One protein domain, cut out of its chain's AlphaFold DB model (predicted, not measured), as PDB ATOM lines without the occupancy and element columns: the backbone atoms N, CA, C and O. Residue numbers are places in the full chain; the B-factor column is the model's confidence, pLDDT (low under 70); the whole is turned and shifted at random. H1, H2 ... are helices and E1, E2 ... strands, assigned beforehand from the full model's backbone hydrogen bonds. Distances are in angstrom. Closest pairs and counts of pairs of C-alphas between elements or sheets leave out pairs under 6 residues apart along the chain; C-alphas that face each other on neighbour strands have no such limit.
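This is residues 90 to 209 of the 210 residues of an uncharacterized protein of Mariniblastus fucicola (UniProt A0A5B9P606). A twisted sheet of four antiparallel strands makes the core, with the longest helix, H4, running along one face. The long link from H4 passes round the edge of the sheet at E1, crosses over the other face with residues 183 to 195, and leads to H5 beside E4, the opposite edge; H1 sits at one end of the sheet, and H2 and H3 lie towards the other end. The printed part has 120 residues, with five named helices and four named strands in the order H1 E1 E2 E3 H2 H3 E4 H4 H5, and the sheet order is E1 - E2 - E3 - E4. The class is mixed, helices and strands, with under half of the residues in named elements. The whole is compact, with a radius of gyration of the C-alphas of 13.6 A, and rounded, spanning 34 by 29 by 24 A.

E1, residues 99 to 103, and E2, residues 111 to 118, form an antiparallel hairpin at 160 degrees, with N 101 and O 114 at 2.9 A, within hydrogen-bond range. E2 and E3, residues 124 to 131, form a second hairpin at 163 degrees, with N 113 and O 129 at 2.8 A. E1 E2 E3 is a meander, each strand the antiparallel neighbour of the one before. E4, residues 154 to 158, is antiparallel to E3 at 166 degrees, with N 128 and O 156 at 2.9 A. H4, residues 163 to 172, is on the sheet at a height over the sheet of 9.5 A; it lies over E3 and runs along the strands, at 12 degrees to E3 on the local plane. Their closest C-alphas, of Phe 126 and Val 166, are 7.3 A apart. H5, residues 205 to 208, stands at the sheet's level; its closest C-alphas with E4, of Arg 154 and Leu 207, are 4.4 A apart. H1, residues 90 to 94, only grazes the sheet, and so does H3, residues 145 to 149. H2, residues 137 to 140, is not on it. Residues 181 to 182 pair antiparallel with residues 99 to 100 of E1. Every O i to N i+4 pair is within hydrogen-bond range in H1, H3 and H4; H2 and H5 are too short for such a pair.

H1 begins at C-alpha 90 (-55.176, -125.663, 78.400). E1 measures 13.1 A from first to last C-alpha, E2 23.0 A, E3 22.0 A, E4 13.5 A and H4 14.3 A. E2 begins at C-alpha 111 (-59.158, -148.010, 68.638), and H5 ends at C-alpha 208 (-75.111, -144.475, 70.520).

The two C-alphas farthest apart, of Pro 108 and Arg 121, are 36.9 A apart. The printed part has no cut. H4 to H5 is a long link of 32 residues. The mean pLDDT of the printed part is 89.2; residues 105 and 142 are under 70.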
ATOM      1  N   ARG A  90     -54.212-126.585  77.791       94.75
ATOM      2  CA  ARG A  90     -55.176-125.663  78.400       94.75
ATOM      3  C   ARG A  90     -55.346-124.383  77.583       94.75
ATOM      4  O   ARG A  90     -56.480-123.995  77.311       94.75
ATOM      5  N   ASP A  91     -54.248-123.733  77.206       93.44
ATOM      6  CA  ASP A  91     -54.289-122.492  76.424       93.44
ATOM      7  C   ASP A  91     -54.878-122.728  75.031       93.44
ATOM      8  O   ASP A  91     -55.648-121.896  74.549       93.44
ATOM      9  N   VAL A  92     -54.581-123.877  74.411       94.31
ATOM     10  CA  VAL A  92     -55.175-124.282  73.128       94.31
ATOM     11  C   VAL A  92     -56.697-124.377  73.245       94.31
ATOM     12  O   VAL A  92     -57.400-123.728  72.471       94.31
ATOM     13  N   LEU A  93     -57.217-125.099  74.243       94.00
ATOM     14  CA  LEU A  93     -58.664-125.241  74.456       94.00
ATOM     15  C   LEU A  93     -59.345-123.899  74.762       94.00
ATOM     16  O   LEU A  93     -60.415-123.612  74.228       94.00
ATOM     17  N   VAL A  94     -58.726-123.050  75.590       91.94
ATOM     18  CA  VAL A  94     -59.252-121.710  75.917       91.94
ATOM     19  C   VAL A  94     -59.268-120.795  74.689       91.94
ATOM     20  O   VAL A  94     -60.189-119.992  74.535       91.94
ATOM     21  N   ALA A  95     -58.285-120.928  73.796       91.56
ATOM     22  CA  ALA A  95     -58.231-120.202  72.530       91.56
ATOM     23  C   ALA A  95     -59.207-120.746  71.465       91.56
ATOM     24  O   ALA A  95     -59.319-120.152  70.393       91.56
ATOM     25  N   GLY A  96     -59.922-121.840  71.752       92.62
ATOM     26  CA  GLY A  96     -60.881-122.465  70.841       92.62
ATOM     27  C   GLY A  96     -60.286-123.535  69.921       92.62
ATOM     28  O   GLY A  96     -60.942-123.929  68.963       92.62
ATOM     29  N   GLY A  97     -59.057-123.987  70.178       93.62
ATOM     30  CA  GLY A  97     -58.440-125.094  69.453       93.62
ATOM     31  C   GLY A  97     -58.975-126.451  69.906       93.62
ATOM     32  O   GLY A  97     -59.334-126.632  71.067       93.62
ATOM     33  N   GLU A  98     -59.011-127.409  68.985       95.12
ATOM     34  CA  GLU A  98     -59.439-128.782  69.252       95.12
ATOM     35  C   GLU A  98     -58.250-129.664  69.627       95.12
ATOM     36  O   GLU A  98     -57.146-129.501  69.103       95.12
ATOM     37  N   LEU A  99     -58.492-130.624  70.514       96.94
ATOM     38  CA  LEU A  99     -57.485-131.578  70.959       96.94
ATOM     39  C   LEU A  99     -58.071-132.984  71.032       96.94
ATOM     40  O   LEU A  99     -59.263-133.163  71.299       96.94
ATOM     41  N   ALA A 100     -57.228-133.988  70.827       97.25
ATOM     42  CA  ALA A 100     -57.624-135.383  70.879       97.25
ATOM     43  C   ALA A 100     -56.488-136.296  71.358       97.25
ATOM     44  O   ALA A 100     -55.331-135.897  71.427       97.25
ATOM     45  N   ILE A 101     -56.828-137.533  71.707       96.88
ATOM     46  CA  ILE A 101     -55.869-138.584  72.063       96.88
ATOM     47  C   ILE A 101     -56.466-139.954  71.758       96.88
ATOM     48  O   ILE A 101     -57.670-140.152  71.921       96.88
ATOM     49  N   GLU A 102     -55.633-140.912  71.359       95.56
ATOM     50  CA  GLU A 102     -55.998-142.330  71.377       95.56
ATOM     51  C   GLU A 102     -55.794-142.909  72.784       95.56
ATOM     52  O   GLU A 102     -54.688-142.910  73.325       95.56
ATOM     53  N   ILE A 103     -56.857-143.444  73.380       93.25
ATOM     54  CA  ILE A 103     -56.788-144.158  74.652       93.25
ATOM     55  C   ILE A 103     -56.557-145.648  74.407       93.25
ATOM     56  O   ILE A 103     -57.342-146.343  73.757       93.25
ATOM     57  N   THR A 104     -55.460-146.158  74.955       83.19
ATOM     58  CA  THR A 104     -55.083-147.569  74.821       83.19
ATOM     59  C   THR A 104     -55.803-148.441  75.855       83.19
ATOM     60  O   THR A 104     -56.217-147.976  76.914       83.19
ATOM     61  N   ASN A 105     -55.944-149.740  75.564       69.81
ATOM     62  CA  ASN A 105     -56.460-150.769  76.486       69.81
ATOM     63  C   ASN A 105     -57.946-150.674  76.898       69.81
ATOM     64  O   ASN A 105     -58.356-151.370  77.825       69.81
ATOM     65  N   VAL A 106     -58.775-149.890  76.201       78.12
ATOM     66  CA  VAL A 106     -60.234-149.865  76.441       78.12
ATOM     67  C   VAL A 106     -60.929-151.080  75.826       78.12
ATOM     68  O   VAL A 106     -61.782-151.709  76.448       78.12
ATOM     69  N   SER A 107     -60.543-151.439  74.602       79.19
ATOM     70  CA  SER A 107     -61.039-152.614  73.895       79.19
ATOM     71  C   SER A 107     -59.912-153.222  73.065       79.19
ATOM     72  O   SER A 107     -59.240-152.495  72.339       79.19
ATOM     73  N   PRO A 108     -59.695-154.547  73.115       75.62
ATOM     74  CA  PRO A 108     -58.634-155.184  72.339       75.62
ATOM     75  C   PRO A 108     -58.910-155.181  70.826       75.62
ATOM     76  O   PRO A 108     -58.015-155.500  70.049       75.62
ATOM     77  N   SER A 109     -60.139-154.868  70.401       88.19
ATOM     78  CA  SER A 109     -60.559-154.924  68.996       88.19
ATOM     79  C   SER A 109     -60.908-153.568  68.385       88.19
ATOM     80  O   SER A 109     -61.211-153.519  67.195       88.19
ATOM     81  N   LEU A 110     -60.914-152.488  69.173       92.12
ATOM     82  CA  LEU A 110     -61.284-151.146  68.719       92.12
ATOM     83  C   LEU A 110     -60.238-150.131  69.173       92.12
ATOM     84  O   LEU A 110     -59.858-150.122  70.343       92.12
ATOM     85  N   SER A 111     -59.849-149.241  68.265       93.62
ATOM     86  CA  SER A 111     -59.158-148.010  68.638       93.62
ATOM     87  C   SER A 111     -60.184-147.055  69.226       93.62
ATOM     88  O   SER A 111     -61.290-146.921  68.693       93.62
ATOM     89  N   THR A 112     -59.841-146.441  70.354       95.31
ATOM     90  CA  THR A 112     -60.730-145.530  71.072       95.31
ATOM     91  C   THR A 112     -60.038-144.195  71.248       95.31
ATOM     92  O   THR A 112     -58.873-144.150  71.615       95.31
ATOM     93  N   PHE A 113     -60.761-143.112  71.007       95.62
ATOM     94  CA  PHE A 113     -60.238-141.760  70.996       95.62
ATOM     95  C   PHE A 113     -61.088-140.863  71.879       95.62
ATOM     96  O   PHE A 113     -62.311-141.005  71.927       95.62
ATOM     97  N   VAL A 114     -60.442-139.915  72.541       96.25
ATOM     98  CA  VAL A 114     -61.097-138.749  73.128       96.25
ATOM     99  C   VAL A 114     -60.886-137.578  72.182       96.25
ATOM    100  O   VAL A 114     -59.772-137.371  71.716       96.25
ATOM    101  N   HIS A 115     -61.940-136.815  71.907       96.38
ATOM    102  CA  HIS A 115     -61.892-135.599  71.094       96.38
ATOM    103  C   HIS A 115     -62.661-134.487  71.803       96.38
ATOM    104  O   HIS A 115     -63.802-134.680  72.224       96.38
ATOM    105  N   ILE A 116     -62.005-133.345  71.982       96.12
ATOM    106  CA  ILE A 116     -62.503-132.199  72.738       96.12
ATOM    107  C   ILE A 116     -62.592-131.011  71.793       96.12
ATOM    108  O   ILE A 116     -61.580-130.556  71.258       96.12
ATOM    109  N   ILE A 117     -63.809-130.499  71.628       94.31
ATOM    110  CA  ILE A 117     -64.119-129.406  70.711       94.31
ATOM    111  C   ILE A 117     -64.706-128.245  71.518       94.31
ATOM    112  O   ILE A 117     -65.806-128.379  72.063       94.31
ATOM    113  N   PRO A 118     -64.013-127.101  71.627       93.88
ATOM    114  CA  PRO A 118     -64.597-125.898  72.208       93.88
ATOM    115  C   PRO A 118     -65.707-125.330  71.313       93.88
ATOM    116  O   PRO A 118     -65.542-125.207  70.103       93.88
ATOM    117  N   ASP A 119     -66.828-124.909  71.895       87.12
ATOM    118  CA  ASP A 119     -67.972-124.365  71.141       87.12
ATOM    119  C   ASP A 119     -67.893-122.841  70.889       87.12
ATOM    120  O   ASP A 119     -68.795-122.233  70.302       87.12
ATOM    121  N   GLY A 120     -66.825-122.197  71.374       80.25
ATOM    122  CA  GLY A 120     -66.600-120.749  71.294       80.25
ATOM    123  C   GLY A 120     -67.435-119.900  72.265       80.25
ATOM    124  O   GLY A 120     -67.311-118.675  72.266       80.25
ATOM    125  N   ARG A 121     -68.274-120.514  73.107       83.19
ATOM    126  CA  ARG A 121     -69.113-119.859  74.132       83.19
ATOM    127  C   ARG A 121     -68.685-120.208  75.559       83.19
ATOM    128  O   ARG A 121     -69.390-119.865  76.506       83.19
ATOM    129  N   GLY A 122     -67.529-120.854  75.705       81.19
ATOM    130  CA  GLY A 122     -67.006-121.346  76.982       81.19
ATOM    131  C   GLY A 122     -67.479-122.756  77.339       81.19
ATOM    132  O   GLY A 122     -67.222-123.210  78.447       81.19
ATOM    133  N   THR A 123     -68.153-123.434  76.411       92.44
ATOM    134  CA  THR A 123     -68.681-124.791  76.536       92.44
ATOM    135  C   THR A 123     -67.878-125.738  75.632       92.44
ATOM    136  O   THR A 123     -67.151-125.300  74.736       92.44
ATOM    137  N   PHE A 124     -67.959-127.045  75.892       94.62
ATOM    138  CA  PHE A 124     -67.202-128.060  75.159       94.62
ATOM    139  C   PHE A 124     -68.115-129.187  74.679       94.62
ATOM    140  O   PHE A 124     -69.037-129.587  75.387       94.62
ATOM    141  N   ASP A 125     -67.816-129.740  73.507       93.56
ATOM    142  CA  ASP A 125     -68.292-131.046  73.062       93.56
ATOM    143  C   ASP A 125     -67.168-132.061  73.270       93.56
ATOM    144  O   ASP A 125     -66.096-131.976  72.670       93.56
ATOM    145  N   PHE A 126     -67.409-132.995  74.180       94.81
ATOM    146  CA  PHE A 126     -66.481-134.045  74.560       94.81
ATOM    147  C   PHE A 126     -66.969-135.363  73.974       94.81
ATOM    148  O   PHE A 126     -68.035-135.872  74.342       94.81
ATOM    149  N   ARG A 127     -66.168-135.947  73.088       94.00
ATOM    150  CA  ARG A 127     -66.505-137.166  72.359       94.00
ATOM    151  C   ARG A 127     -65.577-138.294  72.770       94.00
ATOM    152  O   ARG A 127     -64.365-138.115  72.818       94.00
ATOM    153  N   VAL A 128     -66.153-139.467  73.011       94.62
ATOM    154  CA  VAL A 128     -65.416-140.734  73.051       94.62
ATOM    155  C   VAL A 128     -65.813-141.519  71.815       94.62
ATOM    156  O   VAL A 128     -66.976-141.902  71.682       94.62
ATOM    157  N   ILE A 129     -64.869-141.720  70.905       94.06
ATOM    158  CA  ILE A 129     -65.084-142.339  69.598       94.06
ATOM    159  C   ILE A 129     -64.351-143.675  69.593       94.06
ATOM    160  O   ILE A 129     -63.139-143.701  69.749       94.06
ATOM    161  N   ALA A 130     -65.058-144.781  69.393       94.38
ATOM    162  CA  ALA A 130     -64.460-146.097  69.218       94.38
ATOM    163  C   ALA A 130     -64.790-146.632  67.827       94.38
ATOM    164  O   ALA A 130     -65.952-146.636  67.424       94.38
ATOM    165  N   HIS A 131     -63.787-147.109  67.098       93.75
ATOM    166  CA  HIS A 131     -63.971-147.711  65.780       93.75
ATOM    167  C   HIS A 131     -62.896-148.761  65.493       93.75
ATOM    168  O   HIS A 131     -61.894-148.878  66.200       93.75
ATOM    169  N   HIS A 132     -63.093-149.557  64.440       93.12
ATOM    170  CA  HIS A 132     -62.092-150.545  64.038       93.12
ATOM    171  C   HIS A 132     -60.752-149.850  63.704       93.12
ATOM    172  O   HIS A 132     -60.775-148.867  62.955       93.12
ATOM    173  N   PRO A 133     -59.584-150.386  64.117       91.75
ATOM    174  CA  PRO A 133     -58.264-149.779  63.865       91.75
ATOM    175  C   PRO A 133     -57.877-149.611  62.388       91.75
ATOM    176  O   PRO A 133     -56.837-149.057  62.072       91.75
ATOM    177  N   LYS A 134     -58.694-150.124  61.459       91.56
ATOM    178  CA  LYS A 134     -58.444-149.992  60.017       91.56
ATOM    179  C   LYS A 134     -58.845-148.605  59.507       91.56
ATOM    180  O   LYS A 134     -58.361-148.189  58.466       91.56
ATOM    181  N   TYR A 135     -59.746-147.919  60.216       91.75
ATOM    182  CA  TYR A 135     -60.307-146.624  59.833       91.75
ATOM    183  C   TYR A 135     -59.359-145.470  60.207       91.75
ATOM    184  O   TYR A 135     -59.670-144.609  61.027       91.75
ATOM    185  N   THR A 136     -58.168-145.501  59.618       89.44
ATOM    186  CA  THR A 136     -57.100-144.495  59.738       89.44
ATOM    187  C   THR A 136     -57.308-143.358  58.739       89.44
ATOM    188  O   THR A 136     -57.845-143.606  57.651       89.44
ATOM    189  N   GLU A 137     -56.791-142.162  59.025       84.94
ATOM    190  CA  GLU A 137     -56.805-141.052  58.063       84.94
ATOM    191  C   GLU A 137     -55.979-141.406  56.814       84.94
ATOM    192  O   GLU A 137     -56.399-141.142  55.692       84.94
ATOM    193  N   GLN A 138     -54.856-142.113  56.966       83.69
ATOM    194  CA  GLN A 138     -53.995-142.476  55.830       83.69
ATOM    195  C   GLN A 138     -54.688-143.352  54.771       83.69
ATOM    196  O   GLN A 138     -54.376-143.258  53.584       83.69
ATOM    197  N   HIS A 139     -55.600-144.230  55.197       83.50
ATOM    198  CA  HIS A 139     -56.266-145.191  54.313       83.50
ATOM    199  C   HIS A 139     -57.648-144.728  53.843       83.50
ATOM    200  O   HIS A 139     -58.024-145.002  52.706       83.50
ATOM    201  N   TYR A 140     -58.403-144.045  54.708       81.50
ATOM    202  CA  TYR A 140     -59.786-143.639  54.432       81.50
ATOM    203  C   TYR A 140     -59.941-142.123  54.236       81.50
ATOM    204  O   TYR A 140     -60.967-141.677  53.731       81.50
ATOM    205  N   GLY A 141     -58.926-141.318  54.560       77.44
ATOM    206  CA  GLY A 141     -58.956-139.862  54.420       77.44
ATOM    207  C   GLY A 141     -60.172-139.247  55.111       77.44
ATOM    208  O   GLY A 141     -60.473-139.556  56.262       77.44
ATOM    209  N   LEU A 142     -60.895-138.409  54.364       69.12
ATOM    210  CA  LEU A 142     -62.154-137.789  54.788       69.12
ATOM    211  C   LEU A 142     -63.395-138.635  54.437       69.12
ATOM    212  O   LEU A 142     -64.514-138.159  54.603       69.12
ATOM    213  N   ASP A 143     -63.234-139.857  53.918       74.81
ATOM    214  CA  ASP A 143     -64.347-140.762  53.593       74.81
ATOM    215  C   ASP A 143     -64.746-141.592  54.826       74.81
ATOM    216  O   ASP A 143     -64.476-142.790  54.952       74.81
ATOM    217  N   TYR A 144     -65.369-140.905  55.783       83.38
ATOM    218  CA  TYR A 144     -65.809-141.461  57.064       83.38
ATOM    219  C   TYR A 144     -67.104-142.283  56.978       83.38
ATOM    220  O   TYR A 144     -67.500-142.894  57.974       83.38
ATOM    221  N   ASP A 145     -67.768-142.344  55.819       87.31
ATOM    222  CA  ASP A 145     -69.051-143.041  55.663       87.31
ATOM    223  C   ASP A 145     -68.921-144.533  56.021       87.31
ATOM    224  O   ASP A 145     -69.775-145.086  56.716       87.31
ATOM    225  N   TYR A 146     -67.816-145.182  55.633       88.19
ATOM    226  CA  TYR A 146     -67.557-146.583  55.990       88.19
ATOM    227  C   TYR A 146     -67.403-146.793  57.496       88.19
ATOM    228  O   TYR A 146     -67.932-147.764  58.035       88.19
ATOM    229  N   ALA A 147     -66.701-145.887  58.177       90.44
ATOM    230  CA  ALA A 147     -66.517-145.956  59.621       90.44
ATOM    231  C   ALA A 147     -67.835-145.695  60.366       90.44
ATOM    232  O   ALA A 147     -68.139-146.391  61.331       90.44
ATOM    233  N   ILE A 148     -68.659-144.757  59.889       90.50
ATOM    234  CA  ILE A 148     -69.982-144.455  60.455       90.50
ATOM    235  C   ILE A 148     -70.972-145.608  60.252       90.50
ATOM    236  O   ILE A 148     -71.754-145.907  61.152       90.50
ATOM    237  N   LEU A 149     -70.960-146.270  59.091       89.88
ATOM    238  CA  LEU A 149     -71.860-147.390  58.789       89.88
ATOM    239  C   LEU A 149     -71.457-148.701  59.478       89.88
ATOM    240  O   LEU A 149     -72.278-149.617  59.568       89.88
ATOM    241  N   ASP A 150     -70.222-148.806  59.968       90.94
ATOM    242  CA  ASP A 150     -69.759-149.978  60.700       90.94
ATOM    243  C   ASP A 150     -70.521-150.129  62.024       90.94
ATOM    244  O   ASP A 150     -70.522-149.248  62.887       90.94
ATOM    245  N   THR A 151     -71.164-151.282  62.213       91.00
ATOM    246  CA  THR A 151     -71.990-151.565  63.394       91.00
ATOM    247  C   THR A 151     -71.183-151.764  64.672       91.00
ATOM    248  O   THR A 151     -71.778-151.895  65.743       91.00
ATOM    249  N   THR A 152     -69.851-151.774  64.592       91.62
ATOM    250  CA  THR A 152     -68.942-151.794  65.746       91.62
ATOM    251  C   THR A 152     -68.509-150.400  66.194       91.62
ATOM    252  O   THR A 152     -68.038-150.255  67.321       91.62
ATOM    253  N   THR A 153     -68.725-149.370  65.373       92.81
ATOM    254  CA  THR A 153     -68.386-147.986  65.719       92.81
ATOM    255  C   THR A 153     -69.319-147.449  66.800       92.81
ATOM    256  O   THR A 153     -70.538-147.643  66.741       92.81
ATOM    257  N   ARG A 154     -68.753-146.774  67.803       92.62
ATOM    258  CA  ARG A 154     -69.468-146.157  68.925       92.62
ATOM    259  C   ARG A 154     -68.996-144.733  69.145       92.62
ATOM    260  O   ARG A 154     -67.809-144.450  69.034       92.62
ATOM    261  N   ILE A 155     -69.926-143.849  69.480       92.00
ATOM    262  CA  ILE A 155     -69.663-142.453  69.806       92.00
ATOM    263  C   ILE A 155     -70.483-142.096  71.042       92.00
ATOM    264  O   ILE A 155     -71.711-142.122  71.024       92.00
ATOM    265  N   SER A 156     -69.796-141.738  72.121       91.19
ATOM    266  CA  SER A 156     -70.412-141.126  73.300       91.19
ATOM    267  C   SER A 156     -70.137-139.633  73.293       91.19
ATOM    268  O   SER A 156     -69.005-139.225  73.044       91.19
ATOM    269  N   ARG A 157     -71.158-138.820  73.574       91.00
ATOM    270  CA  ARG A 157     -71.042-137.360  73.652       91.00
ATOM    271  C   ARG A 157     -71.417-136.859  75.031       91.00
ATOM    272  O   ARG A 157     -72.435-137.260  75.595       91.00
ATOM    273  N   PHE A 158     -70.620-135.933  75.532       91.50
ATOM    274  CA  PHE A 158     -70.862-135.201  76.760       91.50
ATOM    275  C   PHE A 158     -70.636-133.725  76.463       91.50
ATOM    276  O   PHE A 158     -69.715-133.390  75.730       91.50
ATOM    277  N   ASN A 159     -71.441-132.844  77.051       92.75
ATOM    278  CA  ASN A 159     -71.290-131.403  76.854       92.75
ATOM    279  C   ASN A 159     -70.879-130.725  78.169       92.75
ATOM    280  O   ASN A 159     -71.758-130.240  78.889       92.75
ATOM    281  N   PRO A 160     -69.587-130.753  78.556       92.88
ATOM    282  CA  PRO A 160     -69.101-129.960  79.677       92.88
ATOM    283  C   PRO A 160     -69.426-128.473  79.500       92.88
ATOM    284  O   PRO A 160     -69.295-127.909  78.409       92.88
ATOM    285  N   ILE A 161     -69.859-127.838  80.590       92.62
ATOM    286  CA  ILE A 161     -70.214-126.412  80.595       92.62
ATOM    287  C   ILE A 161     -69.003-125.493  80.805       92.62
ATOM    288  O   ILE A 161     -69.133-124.286  80.637       92.62
ATOM    289  N   ASP A 162     -67.861-126.068  81.180       93.38
ATOM    290  CA  ASP A 162     -66.589-125.401  81.426       93.38
ATOM    291  C   ASP A 162     -65.422-126.404  81.326       93.38
ATOM    292  O   ASP A 162     -65.611-127.603  81.088       93.38
ATOM    293  N   LEU A 163     -64.196-125.893  81.479       94.00
ATOM    294  CA  LEU A 163     -62.974-126.690  81.394       94.00
ATOM    295  C   LEU A 163     -62.807-127.637  82.592       94.00
ATOM    296  O   LEU A 163     -62.217-128.700  82.436       94.00
ATOM    297  N   ASP A 164     -63.345-127.298  83.762       94.75
ATOM    298  CA  ASP A 164     -63.273-128.182  84.929       94.75
ATOM    299  C   ASP A 164     -64.103-129.453  84.677       94.75
ATOM    300  O   ASP A 164     -63.625-130.562  84.905       94.75
ATOM    301  N   GLY A 165     -65.277-129.324  84.049       95.44
ATOM    302  CA  GLY A 165     -66.063-130.471  83.596       95.44
ATOM    303  C   GLY A 165     -65.369-131.315  82.518       95.44
ATOM    304  O   GLY A 165     -65.615-132.520  82.434       95.44
ATOM    305  N   VAL A 166     -64.495-130.726  81.695       96.00
ATOM    306  CA  VAL A 166     -63.634-131.483  80.766       96.00
ATOM    307  C   VAL A 166     -62.586-132.281  81.542       96.00
ATOM    308  O   VAL A 166     -62.405-133.469  81.271       96.00
ATOM    309  N   LEU A 167     -61.924-131.658  82.521       96.38
ATOM    310  CA  LEU A 167     -60.909-132.306  83.356       96.38
ATOM    311  C   LEU A 167     -61.493-133.486  84.145       96.38
ATOM    312  O   LEU A 167     -60.900-134.565  84.143       96.38
ATOM    313  N   ASP A 168     -62.688-133.330  84.717       96.19
ATOM    314  CA  ASP A 168     -63.407-134.412  85.402       96.19
ATOM    315  C   ASP A 168     -63.662-135.610  84.469       96.19
ATOM    316  O   ASP A 168     -63.546-136.776  84.863       96.19
ATOM    317  N   ARG A 169     -63.996-135.342  83.197       95.00
ATOM    318  CA  ARG A 169     -64.208-136.394  82.191       95.00
ATOM    319  C   ARG A 169     -62.915-137.096  81.810       95.00
ATOM    320  O   ARG A 169     -62.910-138.327  81.781       95.00
ATOM    321  N   LEU A 170     -61.838-136.355  81.569       96.06
ATOM    322  CA  LEU A 170     -60.520-136.931  81.287       96.06
ATOM    323  C   LEU A 170     -60.037-137.813  82.441       96.06
ATOM    324  O   LEU A 170     -59.646-138.959  82.219       96.06
ATOM    325  N   GLN A 171     -60.194-137.344  83.681       95.12
ATOM    326  CA  GLN A 171     -59.839-138.112  84.869       95.12
ATOM    327  C   GLN A 171     -60.623-139.429  84.956       95.12
ATOM    328  O   GLN A 171     -60.047-140.469  85.273       95.12
ATOM    329  N   SER A 172     -61.922-139.423  84.625       93.88
ATOM    330  CA  SER A 172     -62.739-140.647  84.605       93.88
ATOM    331  C   SER A 172     -62.280-141.685  83.571       93.88
ATOM    332  O   SER A 172     -62.585-142.869  83.715       93.88
ATOM    333  N   LEU A 173     -61.532-141.248  82.554       93.06
ATOM    334  CA  LEU A 173     -60.943-142.079  81.506       93.06
ATOM    335  C   LEU A 173     -59.454-142.371  81.749       93.06
ATOM    336  O   LEU A 173     -58.830-143.022  80.916       93.06
ATOM    337  N   ASN A 174     -58.895-141.922  82.881       94.19
ATOM    338  CA  ASN A 174     -57.470-142.015  83.197       94.19
ATOM    339  C   ASN A 174     -56.581-141.395  82.098       94.19
ATOM    340  O   ASN A 174     -55.586-141.985  81.682       94.19
ATOM    341  N   VAL A 175     -56.984-140.218  81.619       94.94
ATOM    342  CA  VAL A 175     -56.251-139.395  80.650       94.94
ATOM    343  C   VAL A 175     -55.865-138.087  81.324       94.94
ATOM    344  O   VAL A 175     -56.700-137.475  81.996       94.94
ATOM    345  N   GLU A 176     -54.628-137.636  81.136       95.56
ATOM    346  CA  GLU A 176     -54.208-136.306  81.573       95.56
ATOM    347  C   GLU A 176     -54.387-135.287  80.441       95.56
ATOM    348  O   GLU A 176     -54.290-135.611  79.258       95.56
ATOM    349  N   LEU A 177     -54.665-134.025  80.791       95.94
ATOM    350  CA  LEU A 177     -54.842-132.963  79.792       95.94
ATOM    351  C   LEU A 177     -53.595-132.803  78.910       95.94
ATOM    352  O   LEU A 177     -53.723-132.521  77.721       95.94
ATOM    353  N   ASP A 178     -52.407-132.991  79.481       94.69
ATOM    354  CA  ASP A 178     -51.127-132.808  78.794       94.69
ATOM    355  C   ASP A 178     -50.795-133.949  77.816       94.69
ATOM    356  O   ASP A 178     -49.944-133.766  76.948       94.69
ATOM    357  N   ASP A 179     -51.503-135.083  77.886       94.94
ATOM    358  CA  ASP A 179     -51.345-136.196  76.938       94.94
ATOM    359  C   ASP A 179     -52.098-135.961  75.618       94.94
ATOM    360  O   ASP A 179     -51.888-136.670  74.630       94.94
ATOM    361  N   LEU A 180     -53.010-134.986  75.600       96.56
ATOM    362  CA  LEU A 180     -53.741-134.631  74.392       96.56
ATOM    363  C   LEU A 180     -52.805-134.031  73.342       96.56
ATOM    364  O   LEU A 180     -51.828-133.348  73.649       96.56
ATOM    365  N   ALA A 181     -53.166-134.224  72.083       95.12
ATOM    366  CA  ALA A 181     -52.442-133.699  70.946       95.12
ATOM    367  C   ALA A 181     -53.391-132.983  69.970       95.12
ATOM    368  O   ALA A 181     -54.607-133.212  69.992       95.12
ATOM    369  N   PRO A 182     -52.859-132.104  69.104       93.56
ATOM    370  CA  PRO A 182     -53.601-131.560  67.972       93.56
ATOM    371  C   PRO A 182     -54.265-132.665  67.138       93.56
ATOM    372  O   PRO A 182     -53.687-133.735  66.936       93.56
ATOM    373  N   THR A 183     -55.482-132.425  66.649       92.31
ATOM    374  CA  THR A 183     -56.279-133.440  65.935       92.31
ATOM    375  C   THR A 183     -55.615-133.950  64.653       92.31
ATOM    376  O   THR A 183     -55.797-135.115  64.313       92.31
ATOM    377  N   ASP A 184     -54.790-133.134  63.993       88.44
ATOM    378  CA  ASP A 184     -54.007-133.488  62.798       88.44
ATOM    379  C   ASP A 184     -52.863-134.479  63.073       88.44
ATOM    380  O   ASP A 184     -52.288-135.050  62.146       88.44
ATOM    381  N   SER A 185     -52.534-134.708  64.346       90.56
ATOM    382  CA  SER A 185     -51.565-135.721  64.768       90.56
ATOM    383  C   SER A 185     -52.197-137.079  65.098       90.56
ATOM    384  O   SER A 185     -51.472-138.039  65.367       90.56
ATOM    385  N   ILE A 186     -53.531-137.179  65.071       92.38
ATOM    386  CA  ILE A 186     -54.274-138.393  65.419       92.38
ATOM    387  C   ILE A 186     -54.659-139.159  64.155       92.38
ATOM    388  O   ILE A 186     -55.429-138.675  63.331       92.38
ATOM    389  N   ASP A 187     -54.189-140.402  64.029       90.25
ATOM    390  CA  ASP A 187     -54.493-141.247  62.868       90.25
ATOM    391  C   ASP A 187     -55.876-141.916  62.979       90.25
ATOM    392  O   ASP A 187     -56.016-143.120  63.195       90.25
ATOM    393  N   SER A 188     -56.927-141.110  62.836       90.19
ATOM    394  CA  SER A 188     -58.323-141.553  62.824       90.19
ATOM    395  C   SER A 188     -59.119-140.783  61.781       90.19
ATOM    396  O   SER A 188     -59.165-139.553  61.799       90.19
ATOM    397  N   CYS A 189     -59.860-141.501  60.934       88.88
ATOM    398  CA  CYS A 189     -60.749-140.858  59.966       88.88
ATOM    399  C   CYS A 189     -62.015-140.250  60.605       88.88
ATOM    400  O   CYS A 189     -62.841-139.709  59.883       88.88
ATOM    401  N   LEU A 190     -62.225-140.373  61.926       91.06
ATOM    402  CA  LEU A 190     -63.390-139.814  62.629       91.06
ATOM    403  C   LEU A 190     -63.051-138.621  63.535       91.06
ATOM    404  O   LEU A 190     -63.952-137.853  63.855       91.06
ATOM    405  N   VAL A 191     -61.785-138.439  63.930       89.94
ATOM    406  CA  VAL A 191     -61.357-137.313  64.786       89.94
ATOM    407  C   VAL A 191     -61.164-136.031  63.970       89.94
ATOM    408  O   VAL A 191     -61.612-134.967  64.379       89.94
ATOM    409  N   ASN A 192     -60.561-136.130  62.784       76.25
ATOM    410  CA  ASN A 192     -60.205-134.975  61.952       76.25
ATOM    411  C   ASN A 192     -61.288-134.604  60.911       76.25
ATOM    412  O   ASN A 192     -60.991-134.142  59.809       76.25
ATOM    413  N   THR A 193     -62.565-134.897  61.189       70.88
ATOM    414  CA  THR A 193     -63.617-134.852  60.158       70.88
ATOM    415  C   THR A 193     -64.940-134.269  60.642       70.88
ATOM    416  O   THR A 193     -65.320-134.366  61.806       70.88
ATOM    417  N   THR A 194     -65.694-133.671  59.716       74.56
ATOM    418  CA  THR A 194     -67.010-133.068  59.974       74.56
ATOM    419  C   THR A 194     -68.119-134.120  60.055       74.56
ATOM    420  O   THR A 194     -69.071-134.114  59.271       74.56
ATOM    421  N   ILE A 195     -68.013-135.039  61.013       81.06
ATOM    422  CA  ILE A 195     -68.990-136.122  61.209       81.06
ATOM    423  C   ILE A 195     -70.313-135.640  61.811       81.06
ATOM    424  O   ILE A 195     -71.286-136.389  61.820       81.06
ATOM    425  N   ASP A 196     -70.397-134.386  62.260       81.50
ATOM    426  CA  ASP A 196     -71.557-133.796  62.947       81.50
ATOM    427  C   ASP A 196     -72.880-133.985  62.203       81.50
ATOM    428  O   ASP A 196     -73.911-134.248  62.821       81.50
ATOM    429  N   TYR A 197     -72.852-133.923  60.868       77.12
ATOM    430  CA  TYR A 197     -74.029-134.156  60.024       77.12
ATOM    431  C   TYR A 197     -74.619-135.576  60.168       77.12
ATOM    432  O   TYR A 197     -75.804-135.806  59.907       77.12
ATOM    433  N   TYR A 198     -73.795-136.535  60.585       74.69
ATOM    434  CA  TYR A 198     -74.142-137.943  60.774       74.69
ATOM    435  C   TYR A 198     -74.450-138.272  62.233       74.69
ATOM    436  O   TYR A 198     -75.095-139.284  62.505       74.69
ATOM    437  N   LEU A 199     -74.078-137.391  63.164       78.44
ATOM    438  CA  LEU A 199     -74.339-137.528  64.596       78.44
ATOM    439  C   LEU A 199     -75.783-137.151  64.973       78.44
ATOM    440  O   LEU A 199     -76.032-136.496  65.984       78.44
ATOM    441  N   VAL A 200     -76.746-137.596  64.163       79.12
ATOM    442  CA  VAL A 200     -78.183-137.490  64.433       79.12
ATOM    443  C   VAL A 200     -78.656-138.834  65.001       79.12
ATOM    444  O   VAL A 200     -78.540-139.841  64.293       79.12
ATOM    445  N   PRO A 201     -79.197-138.880  66.237       70.44
ATOM    446  CA  PRO A 201     -79.552-140.126  66.924       70.44
ATOM    447  C   PRO A 201     -80.352-141.129  66.087       70.44
ATOM    448  O   PRO A 201     -80.042-142.319  66.077       70.44
ATOM    449  N   ASP A 202     -81.318-140.639  65.314       77.44
ATOM    450  CA  ASP A 202     -82.239-141.484  64.550       77.44
ATOM    451  C   ASP A 202     -81.648-142.021  63.236       77.44
ATOM    452  O   ASP A 202     -82.177-142.970  62.660       77.44
ATOM    453  N   ARG A 203     -80.556-141.428  62.738       82.12
ATOM    454  CA  ARG A 203     -79.965-141.797  61.442       82.12
ATOM    455  C   ARG A 203     -79.053-143.018  61.553       82.12
ATOM    456  O   ARG A 203     -79.047-143.864  60.662       82.12
ATOM    457  N   HIS A 204     -78.310-143.104  62.653       84.62
ATOM    458  CA  HIS A 204     -77.341-144.164  62.928       84.62
ATOM    459  C   HIS A 204     -77.427-144.579  64.406       84.62
ATOM    460  O   HIS A 204     -76.555-144.234  65.204       84.62
ATOM    461  N   PRO A 205     -78.490-145.304  64.804       83.94
ATOM    462  CA  PRO A 205     -78.749-145.621  66.208       83.94
ATOM    463  C   PRO A 205     -77.655-146.486  66.847       83.94
ATOM    464  O   PRO A 205     -77.461-146.426  68.057       83.94
ATOM    465  N   HIS A 206     -76.917-147.273  66.052       85.75
ATOM    466  CA  HIS A 206     -75.833-148.132  66.541       85.75
ATOM    467  C   HIS A 206     -74.650-147.346  67.108       85.75
ATOM    468  O   HIS A 206     -73.967-147.866  67.985       85.75
ATOM    469  N   LEU A 207     -74.436-146.100  66.667       87.06
ATOM    470  CA  LEU A 207     -73.358-145.252  67.182       87.06
ATOM    471  C   LEU A 207     -73.530-144.960  68.677       87.06
ATOM    472  O   LEU A 207     -72.543-144.793  69.382       87.06
ATOM    473  N   TRP A 208     -74.767-144.942  69.172       84.81
ATOM    474  CA  TRP A 208     -75.111-144.475  70.520       84.81
ATOM    475  C   TRP A 208     -75.327-145.603  71.533       84.81
ATOM    476  O   TRP A 208     -75.700-145.344  72.675       84.81
ATOM    477  N   GLN A 209     -75.153-146.860  71.120       71.56
ATOM    478  CA  GLN A 209     -75.361-148.021  71.984       71.56
ATOM    479  C   GLN A 209     -74.141-148.228  72.886       71.56
ATOM    480  O   GLN A 209     -73.155-148.822  72.450       71.56
TER     481      GLN A 209